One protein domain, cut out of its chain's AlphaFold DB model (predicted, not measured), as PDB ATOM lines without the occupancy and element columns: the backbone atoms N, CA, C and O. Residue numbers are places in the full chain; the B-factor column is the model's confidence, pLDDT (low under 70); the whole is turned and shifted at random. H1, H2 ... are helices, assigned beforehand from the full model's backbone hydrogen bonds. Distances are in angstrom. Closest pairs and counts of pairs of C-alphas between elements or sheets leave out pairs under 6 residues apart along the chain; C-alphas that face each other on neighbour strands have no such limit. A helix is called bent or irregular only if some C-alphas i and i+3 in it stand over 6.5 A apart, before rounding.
ATOM      1  N   TYR A  36     360.073 338.033 196.803       78.00
ATOM      2  CA  TYR A  36     360.606 338.587 195.557       78.00
ATOM      3  C   TYR A  36     359.574 339.437 194.807       78.00
ATOM      4  O   TYR A  36     359.862 340.600 194.543       78.00
ATOM      5  N   MET A  37     358.352 338.950 194.557       79.94
ATOM      6  CA  MET A  37     357.301 339.760 193.916       79.94
ATOM      7  C   MET A  37     356.917 340.982 194.749       79.94
ATOM      8  O   MET A  37     356.674 342.045 194.187       79.94
ATOM      9  N   HIS A  38     356.920 340.882 196.081       82.38
ATOM     10  CA  HIS A  38     356.693 342.043 196.944       82.38
ATOM     11  C   HIS A  38     357.814 343.085 196.809       82.38
ATOM     12  O   HIS A  38     357.547 344.281 196.723       82.38
ATOM     13  N   ARG A  39     359.078 342.649 196.725       81.81
ATOM     14  CA  ARG A  39     360.216 343.546 196.462       81.81
ATOM     15  C   ARG A  39     360.133 344.187 195.079       81.81
ATOM     16  O   ARG A  39     360.359 345.385 194.979       81.81
ATOM     17  N   VAL A  40     359.764 343.424 194.049       85.38
ATOM     18  CA  VAL A  40     359.555 343.938 192.686       85.38
ATOM     19  C   VAL A  40     358.417 344.957 192.678       85.38
ATOM     20  O   VAL A  40     358.608 346.078 192.220       85.38
ATOM     21  N   LYS A  41     357.264 344.642 193.279       85.94
ATOM     22  CA  LYS A  41     356.142 345.581 193.407       85.94
ATOM     23  C   LYS A  41     356.574 346.878 194.092       85.94
ATOM     24  O   LYS A  41     356.336 347.953 193.550       85.94
ATOM     25  N   ASN A  42     357.261 346.788 195.228       82.25
ATOM     26  CA  ASN A  42     357.729 347.965 195.960       82.25
ATOM     27  C   ASN A  42     358.770 348.767 195.167       82.25
ATOM     28  O   ASN A  42     358.794 349.993 195.247       82.25
ATOM     29  N   PHE A  43     359.600 348.092 194.370       87.44
ATOM     30  CA  PHE A  43     360.556 348.732 193.477       87.44
ATOM     31  C   PHE A  43     359.852 349.517 192.360       87.44
ATOM     32  O   PHE A  43     360.126 350.702 192.191       87.44
ATOM     33  N   HIS A  44     358.886 348.914 191.659       87.44
ATOM     34  CA  HIS A  44     358.095 349.603 190.627       87.44
ATOM     35  C   HIS A  44     357.205 350.718 191.197       87.44
ATOM     36  O   HIS A  44     356.908 351.689 190.505       87.44
ATOM     37  N   GLN A  45     356.793 350.614 192.462       86.75
ATOM     38  CA  GLN A  45     356.018 351.653 193.140       86.75
ATOM     39  C   GLN A  45     356.855 352.863 193.575       86.75
ATOM     40  O   GLN A  45     356.274 353.909 193.880       86.75
ATOM     41  N   ALA A  46     358.186 352.755 193.588       90.00
ATOM     42  CA  ALA A  46     359.060 353.852 193.972       90.00
ATOM     43  C   ALA A  46     358.886 355.061 193.035       90.00
ATOM     44  O   ALA A  46     358.850 354.922 191.813       90.00
ATOM     45  N   LEU A  47     358.850 356.269 193.611       87.00
ATOM     46  CA  LEU A  47     358.642 357.523 192.872       87.00
ATOM     47  C   LEU A  47     359.652 357.712 191.728       87.00
ATOM     48  O   LEU A  47     359.281 358.117 190.630       87.00
ATOM     49  N   ARG A  48     360.917 357.338 191.963       88.62
ATOM     50  CA  ARG A  48     361.982 357.378 190.947       88.62
ATOM     51  C   ARG A  48     361.679 356.486 189.745       88.62
ATOM     52  O   ARG A  48     361.902 356.904 188.616       88.62
ATOM     53  N   MET A  49     361.149 355.286 189.982       90.75
ATOM     54  CA  MET A  49     360.816 354.352 188.905       90.75
ATOM     55  C   MET A  49     359.602 354.826 188.113       90.75
ATOM     56  O   MET A  49     359.622 354.763 186.892       90.75
ATOM     57  N   LYS A  50     358.580 355.377 188.780       85.56
ATOM     58  CA  LYS A  50     357.422 355.978 188.098       85.56
ATOM     59  C   LYS A  50     357.832 357.129 187.180       85.56
ATOM     60  O   LYS A  50     357.409 357.166 186.030       85.56
ATOM     61  N   TYR A  51     358.696 358.021 187.668       86.81
ATOM     62  CA  TYR A  51     359.248 359.104 186.851       86.81
ATOM     63  C   TYR A  51     360.053 358.561 185.664       86.81
ATOM     64  O   TYR A  51     359.873 359.014 184.538       86.81
ATOM     65  N   PHE A  52     360.881 357.539 185.892       91.25
ATOM     66  CA  PHE A  52     361.645 356.899 184.826       91.25
ATOM     67  C   PHE A  52     360.750 356.276 183.748       91.25
ATOM     68  O   PHE A  52     360.997 356.499 182.569       91.25
ATOM     69  N   TYR A  53     359.689 355.548 184.122       88.56
ATOM     70  CA  TYR A  53     358.743 354.981 183.153       88.56
ATOM     71  C   TYR A  53     358.030 356.057 182.341       88.56
ATOM     72  O   TYR A  53     357.876 355.894 181.134       88.56
ATOM     73  N   HIS A  54     357.663 357.171 182.973       86.81
ATOM     74  CA  HIS A  54     357.077 358.309 182.275       86.81
ATOM     75  C   HIS A  54     358.056 358.902 181.243       86.81
ATOM     76  O   HIS A  54     357.702 359.088 180.080       86.81
ATOM     77  N   CYS A  55     359.317 359.134 181.625       88.75
ATOM     78  CA  CYS A  55     360.352 359.604 180.696       88.75
ATOM     79  C   CYS A  55     360.620 358.606 179.562       88.75
ATOM     80  O   CYS A  55     360.728 359.003 178.405       88.75
ATOM     81  N   LEU A  56     360.712 357.315 179.884       92.19
ATOM     82  CA  LEU A  56     360.958 356.260 178.907       92.19
ATOM     83  C   LEU A  56     359.810 356.163 177.895       92.19
ATOM     84  O   LEU A  56     360.068 356.103 176.696       92.19
ATOM     85  N   SER A  57     358.562 356.206 178.366       87.81
ATOM     86  CA  SER A  57     357.363 356.225 177.519       87.81
ATOM     87  C   SER A  57     357.393 357.398 176.537       87.81
ATOM     88  O   SER A  57     357.137 357.223 175.347       87.81
ATOM     89  N   TYR A  58     357.812 358.578 177.000       88.69
ATOM     90  CA  TYR A  58     357.950 359.758 176.149       88.69
ATOM     91  C   TYR A  58     359.025 359.597 175.065       88.69
ATOM     92  O   TYR A  58     358.794 359.940 173.909       88.69
ATOM     93  N   ILE A  59     360.183 359.024 175.402       92.69
ATOM     94  CA  ILE A  59     361.250 358.753 174.423       92.69
ATOM     95  C   ILE A  59     360.777 357.745 173.368       92.69
ATOM     96  O   ILE A  59     361.001 357.948 172.175       92.69
ATOM     97  N   VAL A  60     360.095 356.678 173.794       91.69
ATOM     98  CA  VAL A  60     359.525 355.674 172.883       91.69
ATOM     99  C   VAL A  60     358.488 356.309 171.958       91.69
ATOM    100  O   VAL A  60     358.524 356.070 170.752       91.69
ATOM    101  N   PHE A  61     357.613 357.165 172.491       89.44
ATOM    102  CA  PHE A  61     356.663 357.930 171.689       89.44
ATOM    103  C   PHE A  61     357.359 358.788 170.637       89.44
ATOM    104  O   PHE A  61     356.999 358.698 169.468       89.44
ATOM    105  N   LEU A  62     358.376 359.565 171.016       90.75
ATOM    106  CA  LEU A  62     359.119 360.400 170.072       90.75
ATOM    107  C   LEU A  62     359.745 359.574 168.948       90.75
ATOM    108  O   LEU A  62     359.711 359.990 167.792       90.75
ATOM    109  N   PHE A  63     360.281 358.397 169.272       91.44
ATOM    110  CA  PHE A  63     360.880 357.512 168.279       91.44
ATOM    111  C   PHE A  63     359.838 356.964 167.298       91.44
ATOM    112  O   PHE A  63     360.024 357.057 166.085       91.44
ATOM    113  N   ILE A  64     358.714 356.449 167.808       88.88
ATOM    114  CA  ILE A  64     357.623 355.918 166.978       88.88
ATOM    115  C   ILE A  64     356.995 357.032 166.132       88.88
ATOM    116  O   ILE A  64     356.770 356.840 164.939       88.88
ATOM    117  N   PHE A  65     356.758 358.203 166.721       87.94
ATOM    118  CA  PHE A  65     356.180 359.357 166.039       87.94
ATOM    119  C   PHE A  65     357.105 359.891 164.941       87.94
ATOM    120  O   PHE A  65     356.663 360.122 163.817       87.94
ATOM    121  N   SER A  66     358.404 360.021 165.228       91.06
ATOM    122  CA  SER A  66     359.405 360.415 164.234       91.06
ATOM    123  C   SER A  66     359.491 359.403 163.091       91.06
ATOM    124  O   SER A  66     359.480 359.798 161.928       91.06
ATOM    125  N   TYR A  67     359.496 358.105 163.405       89.06
ATOM    126  CA  TYR A  67     359.478 357.043 162.402       89.06
ATOM    127  C   TYR A  67     358.211 357.083 161.532       89.06
ATOM    128  O   TYR A  67     358.291 356.943 160.311       89.06
ATOM    129  N   MET A  68     357.043 357.309 162.143       85.81
ATOM    130  CA  MET A  68     355.772 357.436 161.435       85.81
ATOM    131  C   MET A  68     355.806 358.606 160.445       85.81
ATOM    132  O   MET A  68     355.491 358.396 159.279       85.81
ATOM    133  N   ILE A  69     356.223 359.800 160.885       85.56
ATOM    134  CA  ILE A  69     356.299 360.992 160.023       85.56
ATOM    135  C   ILE A  69     357.303 360.792 158.885       85.56
ATOM    136  O   ILE A  69     357.013 361.152 157.749       85.56
ATOM    137  N   LEU A  70     358.483 360.242 159.180       84.31
ATOM    138  CA  LEU A  70     359.588 360.229 158.222       84.31
ATOM    139  C   LEU A  70     359.454 359.136 157.157       84.31
ATOM    140  O   LEU A  70     359.833 359.358 156.012       84.31
ATOM    141  N   PHE A  71     358.939 357.960 157.524       76.88
ATOM    142  CA  PHE A  71     358.940 356.793 156.635       76.88
ATOM    143  C   PHE A  71     357.552 356.341 156.191       76.88
ATOM    144  O   PHE A  71     357.421 355.782 155.107       76.88
ATOM    145  N   ASN A  72     356.522 356.552 157.014       71.38
ATOM    146  CA  ASN A  72     355.203 355.947 156.802       71.38
ATOM    147  C   ASN A  72     354.084 356.975 156.635       71.38
ATOM    148  O   ASN A  72     352.913 356.600 156.585       71.38
ATOM    149  N   PHE A  73     354.421 358.260 156.514       67.50
ATOM    150  CA  PHE A  73     353.468 359.299 156.149       67.50
ATOM    151  C   PHE A  73     353.267 359.293 154.630       67.50
ATOM    152  O   PHE A  73     353.648 360.218 153.917       67.50
ATOM    153  N   GLN A  74     352.728 358.186 154.121       64.88
ATOM    154  CA  GLN A  74     352.304 358.103 152.733       64.88
ATOM    155  C   GLN A  74     351.059 358.977 152.577       64.88
ATOM    156  O   GLN A  74     350.109 358.852 153.358       64.88
ATOM    157  N   LEU A  75     351.083 359.892 151.601       60.16
ATOM    158  CA  LEU A  75     349.873 360.613 151.225       60.16
ATOM    159  C   LEU A  75     348.811 359.582 150.810       60.16
ATOM    160  O   LEU A  75     349.175 358.552 150.233       60.16
ATOM    161  N   PRO A  76     347.521 359.837 151.090       57.94
ATOM    162  CA  PRO A  76     346.444 359.048 150.518       57.94
ATOM    163  C   PRO A  76     346.492 359.268 149.003       57.94
ATOM    164  O   PRO A  76     345.948 360.229 148.480       57.94
ATOM    165  N   THR A  77     347.251 358.441 148.296       50.84
ATOM    166  CA  THR A  77     347.306 358.450 146.842       50.84
ATOM    167  C   THR A  77     346.746 357.118 146.392       50.84
ATOM    168  O   THR A  77     347.386 356.076 146.511       50.84
ATOM    169  N   ASP A  78     345.494 357.195 145.954       52.56
ATOM    170  CA  ASP A  78     344.836 356.321 144.997       52.56
ATOM    171  C   ASP A  78     345.046 354.821 145.215       52.56
ATOM    172  O   ASP A  78     345.829 354.169 144.523       52.56
ATOM    173  N   LYS A  79     344.244 354.266 146.135       48.25
ATOM    174  CA  LYS A  79     343.323 353.124 145.897       48.25
ATOM    175  C   LYS A  79     343.001 352.317 147.148       48.25
ATOM    176  O   LYS A  79     342.088 351.503 147.093       48.25
ATOM    177  N   ILE A  80     343.687 352.543 148.269       50.12
ATOM    178  CA  ILE A  80     343.307 352.003 149.583       50.12
ATOM    179  C   ILE A  80     343.848 352.968 150.650       50.12
ATOM    180  O   ILE A  80     345.065 353.185 150.662       50.12
ATOM    181  N   PRO A  81     343.030 353.517 151.572       58.50
ATOM    182  CA  PRO A  81     343.540 354.173 152.771       58.50
ATOM    183  C   PRO A  81     344.165 353.096 153.664       58.50
ATOM    184  O   PRO A  81     343.557 352.586 154.602       58.50
ATOM    185  N   SER A  82     345.378 352.662 153.323       61.16
ATOM    186  CA  SER A  82     346.100 351.657 154.092       61.16
ATOM    187  C   SER A  82     346.669 352.328 155.336       61.16
ATOM    188  O   SER A  82     347.814 352.765 155.383       61.16
ATOM    189  N   ILE A  83     345.814 352.463 156.353       71.00
ATOM    190  CA  ILE A  83     346.207 352.903 157.689       71.00
ATOM    191  C   ILE A  83     347.332 351.975 158.146       71.00
ATOM    192  O   ILE A  83     347.119 350.790 158.420       71.00
ATOM    193  N   HIS A  84     348.551 352.503 158.201       78.62
ATOM    194  CA  HIS A  84     349.698 351.719 158.616       78.62
ATOM    195  C   HIS A  84     349.593 351.439 160.118       78.62
ATOM    196  O   HIS A  84     349.206 352.303 160.907       78.62
ATOM    197  N   TRP A  85     349.977 350.239 160.552       81.56
ATOM    198  CA  TRP A  85     349.862 349.837 161.959       81.56
ATOM    199  C   TRP A  85     350.582 350.807 162.915       81.56
ATOM    200  O   TRP A  85     350.143 350.994 164.048       81.56
ATOM    201  N   THR A  86     351.646 351.482 162.462       83.62
ATOM    202  CA  THR A  86     352.369 352.485 163.264       83.62
ATOM    203  C   THR A  86     351.531 353.713 163.578       83.62
ATOM    204  O   THR A  86     351.717 354.318 164.629       83.62
ATOM    205  N   GLU A  87     350.621 354.101 162.685       84.56
ATOM    206  CA  GLU A  87     349.695 355.205 162.924       84.56
ATOM    207  C   GLU A  87     348.727 354.837 164.045       84.56
ATOM    208  O   GLU A  87     348.596 355.585 165.009       84.56
ATOM    209  N   ILE A  88     348.150 353.634 163.987       87.56
ATOM    210  CA  ILE A  88     347.261 353.114 165.034       87.56
ATOM    211  C   ILE A  88     347.989 353.081 166.383       87.56
ATOM    212  O   ILE A  88     347.473 353.577 167.385       87.56
ATOM    213  N   VAL A  89     349.219 352.557 166.412       90.62
ATOM    214  CA  VAL A  89     350.044 352.519 167.629       90.62
ATOM    215  C   VAL A  89     350.326 353.928 168.154       90.62
ATOM    216  O   VAL A  89     350.224 354.158 169.358       90.62
ATOM    217  N   THR A  90     350.626 354.885 167.273       89.62
ATOM    218  CA  THR A  90     350.865 356.287 167.653       89.62
ATOM    219  C   THR A  90     349.615 356.916 168.267       89.62
ATOM    220  O   THR A  90     349.707 357.556 169.310       89.62
ATOM    221  N   ILE A  91     348.438 356.690 167.676       90.56
ATOM    222  CA  ILE A  91     347.153 357.196 168.181       90.56
ATOM    223  C   ILE A  91     346.854 356.639 169.574       90.56
ATOM    224  O   ILE A  91     346.481 357.394 170.474       90.56
ATOM    225  N   ILE A  92     347.047 355.330 169.771       92.62
ATOM    226  CA  ILE A  92     346.857 354.681 171.075       92.62
ATOM    227  C   ILE A  92     347.824 355.276 172.104       92.62
ATOM    228  O   ILE A  92     347.415 355.592 173.222       92.62
ATOM    229  N   LEU A  93     349.090 355.471 171.728       91.62
ATOM    230  CA  LEU A  93     350.125 355.973 172.627       91.62
ATOM    231  C   LEU A  93     349.861 357.423 173.058       91.62
ATOM    232  O   LEU A  93     349.905 357.719 174.252       91.62
ATOM    233  N   VAL A  94     349.506 358.303 172.115       91.88
ATOM    234  CA  VAL A  94     349.105 359.690 172.416       91.88
ATOM    235  C   VAL A  94     347.859 359.717 173.295       91.88
ATOM    236  O   VAL A  94     347.821 360.454 174.279       91.88
ATOM    237  N   SER A  95     346.865 358.878 172.993       91.50
ATOM    238  CA  SER A  95     345.639 358.803 173.792       91.50
ATOM    239  C   SER A  95     345.925 358.336 175.223       91.50
ATOM    240  O   SER A  95     345.371 358.893 176.166       91.50
ATOM    241  N   SER A  96     346.839 357.378 175.412       92.06
ATOM    242  CA  SER A  96     347.281 356.947 176.744       92.06
ATOM    243  C   SER A  96     347.922 358.096 177.529       92.06
ATOM    244  O   SER A  96     347.586 358.297 178.694       92.06
ATOM    245  N   MET A  97     348.801 358.883 176.898       89.94
ATOM    246  CA  MET A  97     349.432 360.045 177.542       89.94
ATOM    247  C   MET A  97     348.416 361.141 177.888       89.94
ATOM    248  O   MET A  97     348.498 361.754 178.951       89.94
ATOM    249  N   LEU A  98     347.426 361.364 177.021       90.44
ATOM    250  CA  LEU A  98     346.343 362.308 177.280       90.44
ATOM    251  C   LEU A  98     345.484 361.866 178.473       90.44
ATOM    252  O   LEU A  98     345.153 362.691 179.322       90.44
ATOM    253  N   ILE A  99     345.165 360.572 178.585       91.75
ATOM    254  CA  ILE A  99     344.425 360.028 179.734       91.75
ATOM    255  C   ILE A  99     345.212 360.226 181.034       91.75
ATOM    256  O   ILE A  99     344.625 360.616 182.042       91.75
ATOM    257  N   GLU A 100     346.528 360.000 181.029       87.94
ATOM    258  CA  GLU A 100     347.378 360.248 182.201       87.94
ATOM    259  C   GLU A 100     347.370 361.725 182.619       87.94
ATOM    260  O   GLU A 100     347.254 362.030 183.809       87.94
ATOM    261  N   GLU A 101     347.421 362.651 181.657       86.25
ATOM    262  CA  GLU A 101     347.355 364.087 181.939       86.25
ATOM    263  C   GLU A 101     345.973 364.498 182.476       86.25
ATOM    264  O   GLU A 101     345.893 365.283 183.423       86.25
ATOM    265  N   ILE A 102     344.882 363.920 181.955       87.56
ATOM    266  CA  ILE A 102     343.527 364.109 182.501       87.56
ATOM    267  C   ILE A 102     343.442 363.561 183.925       87.56
ATOM    268  O   ILE A 102     342.923 364.232 184.817       87.56
ATOM    269  N   HIS A 103     343.967 362.360 184.172       87.50
ATOM    270  CA  HIS A 103     343.978 361.768 185.504       87.50
ATOM    271  C   HIS A 103     344.755 362.649 186.493       87.50
ATOM    272  O   HIS A 103     344.289 362.878 187.610       87.50
ATOM    273  N   TYR A 104     345.904 363.196 186.082       83.56
ATOM    274  CA  TYR A 104     346.662 364.167 186.872       83.56
ATOM    275  C   TYR A 104     345.858 365.450 187.134       83.56
ATOM    276  O   TYR A 104     345.816 365.923 188.270       83.56
ATOM    277  N   PHE A 105     345.168 365.977 186.117       81.62
ATOM    278  CA  PHE A 105     344.312 367.156 186.246       81.62
ATOM    279  C   PHE A 105     343.173 366.949 187.257       81.62
ATOM    280  O   PHE A 105     342.916 367.813 188.097       81.62
ATOM    281  N   VAL A 106     342.515 365.788 187.214       82.31
ATOM    282  CA  VAL A 106     341.429 365.424 188.137       82.31
ATOM    283  C   VAL A 106     341.955 365.189 189.556       82.31
ATOM    284  O   VAL A 106     341.315 365.619 190.514       82.31
ATOM    285  N   SER A 107     343.131 364.566 189.686       80.94
ATOM    286  CA  SER A 107     343.752 364.216 190.975       80.94
ATOM    287  C   SER A 107     344.338 365.411 191.739       80.94
ATOM    288  O   SER A 107     344.747 365.253 192.886       80.94
ATOM    289  N   LEU A 108     344.403 366.605 191.140       77.38
ATOM    290  CA  LEU A 108     344.747 367.833 191.865       77.38
ATOM    291  C   LEU A 108     343.609 368.171 192.847       77.38
ATOM    292  O   LEU A 108     342.491 368.460 192.421       77.38
ATOM    293  N   ASP A 109     343.887 368.127 194.153       64.88
ATOM    294  CA  ASP A 109     342.911 368.299 195.241       64.88
ATOM    295  C   ASP A 109     342.021 369.558 195.128       64.88
ATOM    296  O   ASP A 109     342.474 370.628 194.719       64.88
ATOM    297  N   ASN A 110     340.741 369.381 195.500       57.50
ATOM    298  CA  ASN A 110     339.664 370.282 195.985       57.50
ATOM    299  C   ASN A 110     339.696 371.817 195.770       57.50
ATOM    300  O   ASN A 110     339.036 372.554 196.499       57.50
ATOM    301  N   LEU A 111     340.383 372.340 194.762       55.31
ATOM    302  CA  LEU A 111     340.213 373.724 194.316       55.31
ATOM    303  C   LEU A 111     339.021 373.828 193.353       55.31
ATOM    304  O   LEU A 111     338.828 372.962 192.499       55.31
ATOM    305  N   SER A 112     338.234 374.904 193.453       57.25
ATOM    306  CA  SER A 112     337.200 375.231 192.461       57.25
ATOM    307  C   SER A 112     337.782 375.166 191.041       57.25
ATOM    308  O   SER A 112     338.884 375.666 190.810       57.25
ATOM    309  N   PHE A 113     337.043 374.581 190.088       61.44
ATOM    310  CA  PHE A 113     337.434 374.423 188.672       61.44
ATOM    311  C   PHE A 113     338.223 375.608 188.065       61.44
ATOM    312  O   PHE A 113     339.281 375.365 187.481       61.44
ATOM    313  N   PRO A 114     337.812 376.884 188.233       64.44
ATOM    314  CA  PRO A 114     338.574 378.015 187.693       64.44
ATOM    315  C   PRO A 114     339.952 378.215 188.351       64.44
ATOM    316  O   PRO A 114     340.913 378.572 187.670       64.44
ATOM    317  N   GLY A 115     340.090 377.928 189.650       61.84
ATOM    318  CA  GLY A 115     341.368 377.993 190.368       61.84
ATOM    319  C   GLY A 115     342.345 376.888 189.948       61.84
ATOM    320  O   GLY A 115     343.551 377.128 189.875       61.84
ATOM    321  N   LYS A 116     341.826 375.703 189.592       63.38
ATOM    322  CA  LYS A 116     342.624 374.608 189.014       63.38
ATOM    323  C   LYS A 116     343.191 374.990 187.650       63.38
ATOM    324  O   LYS A 116     344.395 374.855 187.450       63.38
ATOM    325  N   CYS A 117     342.365 375.535 186.754       61.88
ATOM    326  CA  CYS A 117     342.820 375.991 185.440       61.88
ATOM    327  C   CYS A 117     343.871 377.102 185.560       61.88
ATOM    328  O   CYS A 117     344.937 376.992 184.961       61.88
ATOM    329  N   PHE A 118     343.635 378.129 186.384       66.75
ATOM    330  CA  PHE A 118     344.588 379.233 186.545       66.75
ATOM    331  C   PHE A 118     345.960 378.770 187.064       66.75
ATOM    332  O   PHE A 118     346.998 379.174 186.541       66.75
ATOM    333  N   ASN A 119     345.989 377.865 188.050       65.38
ATOM    334  CA  ASN A 119     347.245 377.297 188.542       65.38
ATOM    335  C   ASN A 119     347.916 376.368 187.512       65.38
ATOM    336  O   ASN A 119     349.143 376.306 187.448       65.38
ATOM    337  N   TYR A 120     347.124 375.677 186.691       63.94
ATOM    338  CA  TYR A 120     347.613 374.790 185.639       63.94
ATOM    339  C   TYR A 120     348.294 375.571 184.498       63.94
ATOM    340  O   TYR A 120     349.411 375.233 184.105       63.94
ATOM    341  N   PHE A 121     347.694 376.676 184.038       66.75
ATOM    342  CA  PHE A 121     348.269 377.565 183.014       66.75
ATOM    343  C   PHE A 121     349.518 378.326 183.482       66.75
ATOM    344  O   PHE A 121     350.261 378.869 182.670       66.75
ATOM    345  N   ARG A 122     349.824 378.341 184.783       69.44
ATOM    346  CA  ARG A 122     351.072 378.932 185.282       69.44
ATOM    347  C   ARG A 122     352.309 378.110 184.899       69.44
ATOM    348  O   ARG A 122     353.421 378.632 184.910       69.44
ATOM    349  N   ASN A 123     352.137 376.831 184.564       78.94
ATOM    350  CA  ASN A 123     353.237 375.974 184.146       78.94
ATOM    351  C   ASN A 123     353.343 375.938 182.613       78.94
ATOM    352  O   ASN A 123     352.587 375.236 181.943       78.94
ATOM    353  N   LEU A 124     354.323 376.662 182.061       81.94
ATOM    354  CA  LEU A 124     354.561 376.741 180.613       81.94
ATOM    355  C   LEU A 124     354.727 375.361 179.959       81.94
ATOM    356  O   LEU A 124     354.202 375.131 178.875       81.94
ATOM    357  N   PHE A 125     355.382 374.411 180.631       80.50
ATOM    358  CA  PHE A 125     355.562 373.056 180.096       80.50
ATOM    359  C   PHE A 125     354.232 372.314 179.922       80.50
ATOM    360  O   PHE A 125     354.051 371.554 178.969       80.50
ATOM    361  N   LYS A 126     353.274 372.565 180.819       82.81
ATOM    362  CA  LYS A 126     351.941 371.962 180.763       82.81
ATOM    363  C   LYS A 126     351.109 372.554 179.629       82.81
ATOM    364  O   LYS A 126     350.468 371.803 178.901       82.81
ATOM    365  N   ILE A 127     351.218 373.865 179.397       84.50
ATOM    366  CA  ILE A 127     350.612 374.517 178.227       84.50
ATOM    367  C   ILE A 127     351.146 373.907 176.932       84.50
ATOM    368  O   ILE A 127     350.357 373.502 176.084       84.50
ATOM    369  N   MET A 128     352.470 373.796 176.794       87.06
ATOM    370  CA  MET A 128     353.095 373.228 175.592       87.06
ATOM    371  C   MET A 128     352.621 371.795 175.326       87.06
ATOM    372  O   MET A 128     352.382 371.424 174.180       87.06
ATOM    373  N   THR A 129     352.424 371.013 176.388       86.75
ATOM    374  CA  THR A 129     351.911 369.641 176.293       86.75
ATOM    375  C   THR A 129     350.463 369.615 175.790       86.75
ATOM    376  O   THR A 129     350.160 368.895 174.841       86.75
ATOM    377  N   ILE A 130     349.577 370.444 176.358       87.62
ATOM    378  CA  ILE A 130     348.176 370.543 175.914       87.62
ATOM    379  C   ILE A 130     348.083 371.013 174.463       87.62
ATOM    380  O   ILE A 130     347.343 370.428 173.674       87.62
ATOM    381  N   VAL A 131     348.830 372.057 174.097       90.50
ATOM    382  CA  VAL A 131     348.853 372.570 172.723       90.50
ATOM    383  C   VAL A 131     349.322 371.480 171.758       90.50
ATOM    384  O   VAL A 131     348.712 371.303 170.706       90.50
ATOM    385  N   GLY A 132     350.338 370.698 172.139       90.88
ATOM    386  CA  GLY A 132     350.793 369.540 171.371       90.88
ATOM    387  C   GLY A 132     349.692 368.501 171.141       90.88
ATOM    388  O   GLY A 132     349.502 368.064 170.008       90.88
ATOM    389  N   PHE A 133     348.918 368.154 172.177       92.00
ATOM    390  CA  PHE A 133     347.777 367.247 172.022       92.00
ATOM    391  C   PHE A 133     346.708 367.814 171.085       92.00
ATOM    392  O   PHE A 133     346.255 367.108 170.188       92.00
ATOM    393  N   ILE A 134     346.331 369.087 171.241       93.06
ATOM    394  CA  ILE A 134     345.328 369.728 170.379       93.06
ATOM    395  C   ILE A 134     345.775 369.684 168.916       93.06
ATOM    396  O   ILE A 134     345.014 369.245 168.056       93.06
ATOM    397  N   LEU A 135     347.016 370.087 168.632       92.81
ATOM    398  CA  LEU A 135     347.561 370.074 167.274       92.81
ATOM    399  C   LEU A 135     347.608 368.660 166.684       92.81
ATOM    400  O   LEU A 135     347.293 368.490 165.509       92.81
ATOM    401  N   PHE A 136     347.944 367.648 167.490       91.19
ATOM    402  CA  PHE A 136     347.935 366.254 167.051       91.19
ATOM    403  C   PHE A 136     346.536 365.801 166.612       91.19
ATOM    404  O   PHE A 136     346.387 365.280 165.508       91.19
ATOM    405  N   TYR A 137     345.500 366.033 167.428       91.56
ATOM    406  CA  TYR A 137     344.132 365.628 167.078       91.56
ATOM    407  C   TYR A 137     343.557 366.436 165.912       91.56
ATOM    408  O   TYR A 137     342.880 365.863 165.065       91.56
ATOM    409  N   VAL A 138     343.855 367.736 165.817       92.56
ATOM    410  CA  VAL A 138     343.462 368.545 164.653       92.56
ATOM    411  C   VAL A 138     344.107 368.001 163.377       92.56
ATOM    412  O   VAL A 138     343.408 367.781 162.392       92.56
ATOM    413  N   GLY A 139     345.414 367.716 163.397       87.88
ATOM    414  CA  GLY A 139     346.110 367.107 162.258       87.88
ATOM    415  C   GLY A 139     345.542 365.736 161.882       87.88
ATOM    416  O   GLY A 139     345.397 365.429 160.701       87.88
ATOM    417  N   LEU A 140     345.158 364.937 162.880       87.25
ATOM    418  CA  LEU A 140     344.527 363.635 162.691       87.25
ATOM    419  C   LEU A 140     343.145 363.753 162.033       87.25
ATOM    420  O   LEU A 140     342.874 363.045 161.069       87.25
ATOM    421  N   VAL A 141     342.289 364.665 162.504       87.94
ATOM    422  CA  VAL A 141     340.968 364.909 161.901       87.94
ATOM    423  C   VAL A 141     341.121 365.362 160.452       87.94
ATOM    424  O   VAL A 141     340.498 364.776 159.575       87.94
ATOM    425  N   LEU A 142     342.001 366.331 160.181       85.00
ATOM    426  CA  LEU A 142     342.266 366.805 158.818       85.00
ATOM    427  C   LEU A 142     342.730 365.677 157.889       85.00
ATOM    428  O   LEU A 142     342.304 365.616 156.736       85.00
ATOM    429  N   ARG A 143     343.561 364.758 158.396       80.25
ATOM    430  CA  ARG A 143     344.021 363.590 157.640       80.25
ATOM    431  C   ARG A 143     342.869 362.662 157.248       80.25
ATOM    432  O   ARG A 143     342.831 362.207 156.109       80.25
ATOM    433  N   PHE A 144     341.936 362.394 158.162       77.31
ATOM    434  CA  PHE A 144     340.782 361.537 157.868       77.31
ATOM    435  C   PHE A 144     339.718 362.240 157.017       77.31
ATOM    436  O   PHE A 144     339.107 361.589 156.178       77.31
ATOM    437  N   THR A 145     339.526 363.554 157.164       75.56
ATOM    438  CA  THR A 145     338.570 364.309 156.337       75.56
ATOM    439  C   THR A 145     338.990 364.358 154.869       75.56
ATOM    440  O   THR A 145     338.145 364.162 154.000       75.56
ATOM    441  N   HIS A 146     340.282 364.557 154.578       62.44
ATOM    442  CA  HIS A 146     340.770 364.512 153.194       62.44
ATOM    443  C   HIS A 146     340.575 363.123 152.570       62.44
ATOM    444  O   HIS A 146     340.229 363.021 151.400       62.44
ATOM    445  N   ALA A 147     340.742 362.053 153.353       59.19
ATOM    446  CA  ALA A 147     340.512 360.696 152.864       59.19
ATOM    447  C   ALA A 147     339.041 360.438 152.481       59.19
ATOM    448  O   ALA A 147     338.783 359.673 151.559       59.19
ATOM    449  N   THR A 148     338.075 361.072 153.159       59.22
ATOM    450  CA  THR A 148     336.638 360.868 152.887       59.22
ATOM    451  C   THR A 148     336.104 361.686 151.711       59.22
ATOM    452  O   THR A 148     335.211 361.221 151.010       59.22
ATOM    453  N   THR A 149     336.632 362.891 151.468       58.22
ATOM    454  CA  THR A 149     336.146 363.767 150.382       58.22
ATOM    455  C   THR A 149     336.473 363.237 148.990       58.22
ATOM    456  O   THR A 149     335.712 363.479 148.056       58.22
ATOM    457  N   ASP A 150     337.570 362.492 148.851       55.28
ATOM    458  CA  ASP A 150     337.944 361.890 147.572       55.28
ATOM    459  C   ASP A 150     336.991 360.731 147.210       55.28
ATOM    460  O   ASP A 150     336.592 360.602 146.055       55.28
ATOM    461  N   GLU A 151     336.525 359.936 148.184       57.62
ATOM    462  CA  GLU A 151     335.581 358.835 147.923       57.62
ATOM    463  C   GLU A 151     334.192 359.322 147.476       57.62
ATOM    464  O   GLU A 151     333.597 358.723 146.579       57.62
ATOM    465  N   GLU A 152     333.685 360.426 148.036       57.72
ATOM    466  CA  GLU A 152     332.398 361.004 147.614       57.72
ATOM    467  C   GLU A 152     332.465 361.642 146.216       57.72
ATOM    468  O   GLU A 152     331.482 361.596 145.477       57.72
ATOM    469  N   PHE A 153     333.619 362.189 145.811       53.97
ATOM    470  CA  PHE A 153     333.796 362.784 144.482       53.97
ATOM    471  C   PHE A 153     333.906 361.737 143.358       53.97
ATOM    472  O   PHE A 153     333.492 362.004 142.236       53.97
ATOM    473  N   PHE A 154     334.434 360.541 143.640       52.81
ATOM    474  CA  PHE A 154     334.507 359.446 142.659       52.81
ATOM    475  C   PHE A 154     333.239 358.573 142.597       52.81
ATOM    476  O   PHE A 154     333.121 357.747 141.691       52.81
ATOM    477  N   ALA A 155     332.303 358.733 143.541       53.12
ATOM    478  CA  ALA A 155     331.045 357.983 143.600       53.12
ATOM    479  C   ALA A 155     329.822 358.727 143.010       53.12
ATOM    480  O   ALA A 155     328.753 358.120 142.909       53.12
ATOM    481  N   ALA A 156     329.970 360.003 142.634       46.66
ATOM    482  CA  ALA A 156     328.946 360.844 141.996       46.66
ATOM    483  C   ALA A 156     329.176 360.984 140.482       46.66
ATOM    484  O   ALA A 156     328.163 361.054 139.747       46.66
TER     485      ALA A 156
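Overview. This is residues 36 to 156 of the 156 residues of a protein of Rotaria socialis (UniProt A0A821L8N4). Three long helices, H2, H3 and H5, make a flat, loose zigzag like a Z: H2 and H3 form a hairpin, H3 slants across between the other two, and H5 turns back past H3 on the side away from H2. Short H1, with its residues 36 to 43 sticking out, makes a corner with the beginning of H2, and short H4 sits at the turn from H3 to H5. The printed part has 121 residues with five named helices, in the order H1, H2, H3, H4, H5, and no named strand; the class is all helix. The whole is loose, with a radius of gyration of the C-alphas of 19.4 A, and its C-alphas span 60 by 44 by 21 A.

Arrangement. H1, residues 36 to 45, and H2, residues 47 to 71, are close but not clearly touching, closest at the C-alphas of His 44 and Lys 50, 6.9 A apart. Their lines are about perpendicular, only just, at 71 degrees. H3, residues 85 to 107, forms a helical hairpin with H2: residues 61 to 68 of H2 touch residues 86 to 94 of H3, and the closest C-alphas, of Met 68 and Thr 86, are 6.3 A apart. These two run opposite ways at a shallow tilt of 34.5 degrees, only just short of steep. H4, residues 113 to 121, and H3 are near each other, with 5 pairs of C-alphas within 10 A. H5, residues 124 to 154, is close to H4 but not clearly touching, closest at the C-alphas of Phe 121 and Ile 127, 6.1 A apart, and the two are about perpendicular at 83 degrees. H3 and H5 are close but not clearly touching, closest at the C-alphas of Leu 98 and Phe 133, 7.4 A apart; they run opposite ways at a steep tilt of 40 degrees. H2 and H5 are apart. In H1, H2, H3 and H4 every O i to N i+4 pair is within hydrogen-bond range; in H5 25 of 27 are.

Along the chain. H1 begins at C-alpha 36, (360.606, 338.587, 195.557). H2 measures 36.2 A from first to last C-alpha, H3 33.0 A and H5 46.3 A. H3 begins at C-alpha 85, (349.862, 349.837, 161.959), and H5 ends at C-alpha 154, (334.507, 359.446, 142.659). H5 is neither bent nor irregular, but only just: C-alphas 147 and 150 are 6.0 A apart.

Size, cuts and confidence. The two C-alphas farthest apart, of Tyr 36 and Ala 156, are 66.1 A apart. The printed part has no cut. The link from H2 to H3, residues 72 to 84, is long; the other three are tight. The mean pLDDT of the printed part is 78.6, and residues 73 to 82, 109 to 122 and 146 to 156 are under 70.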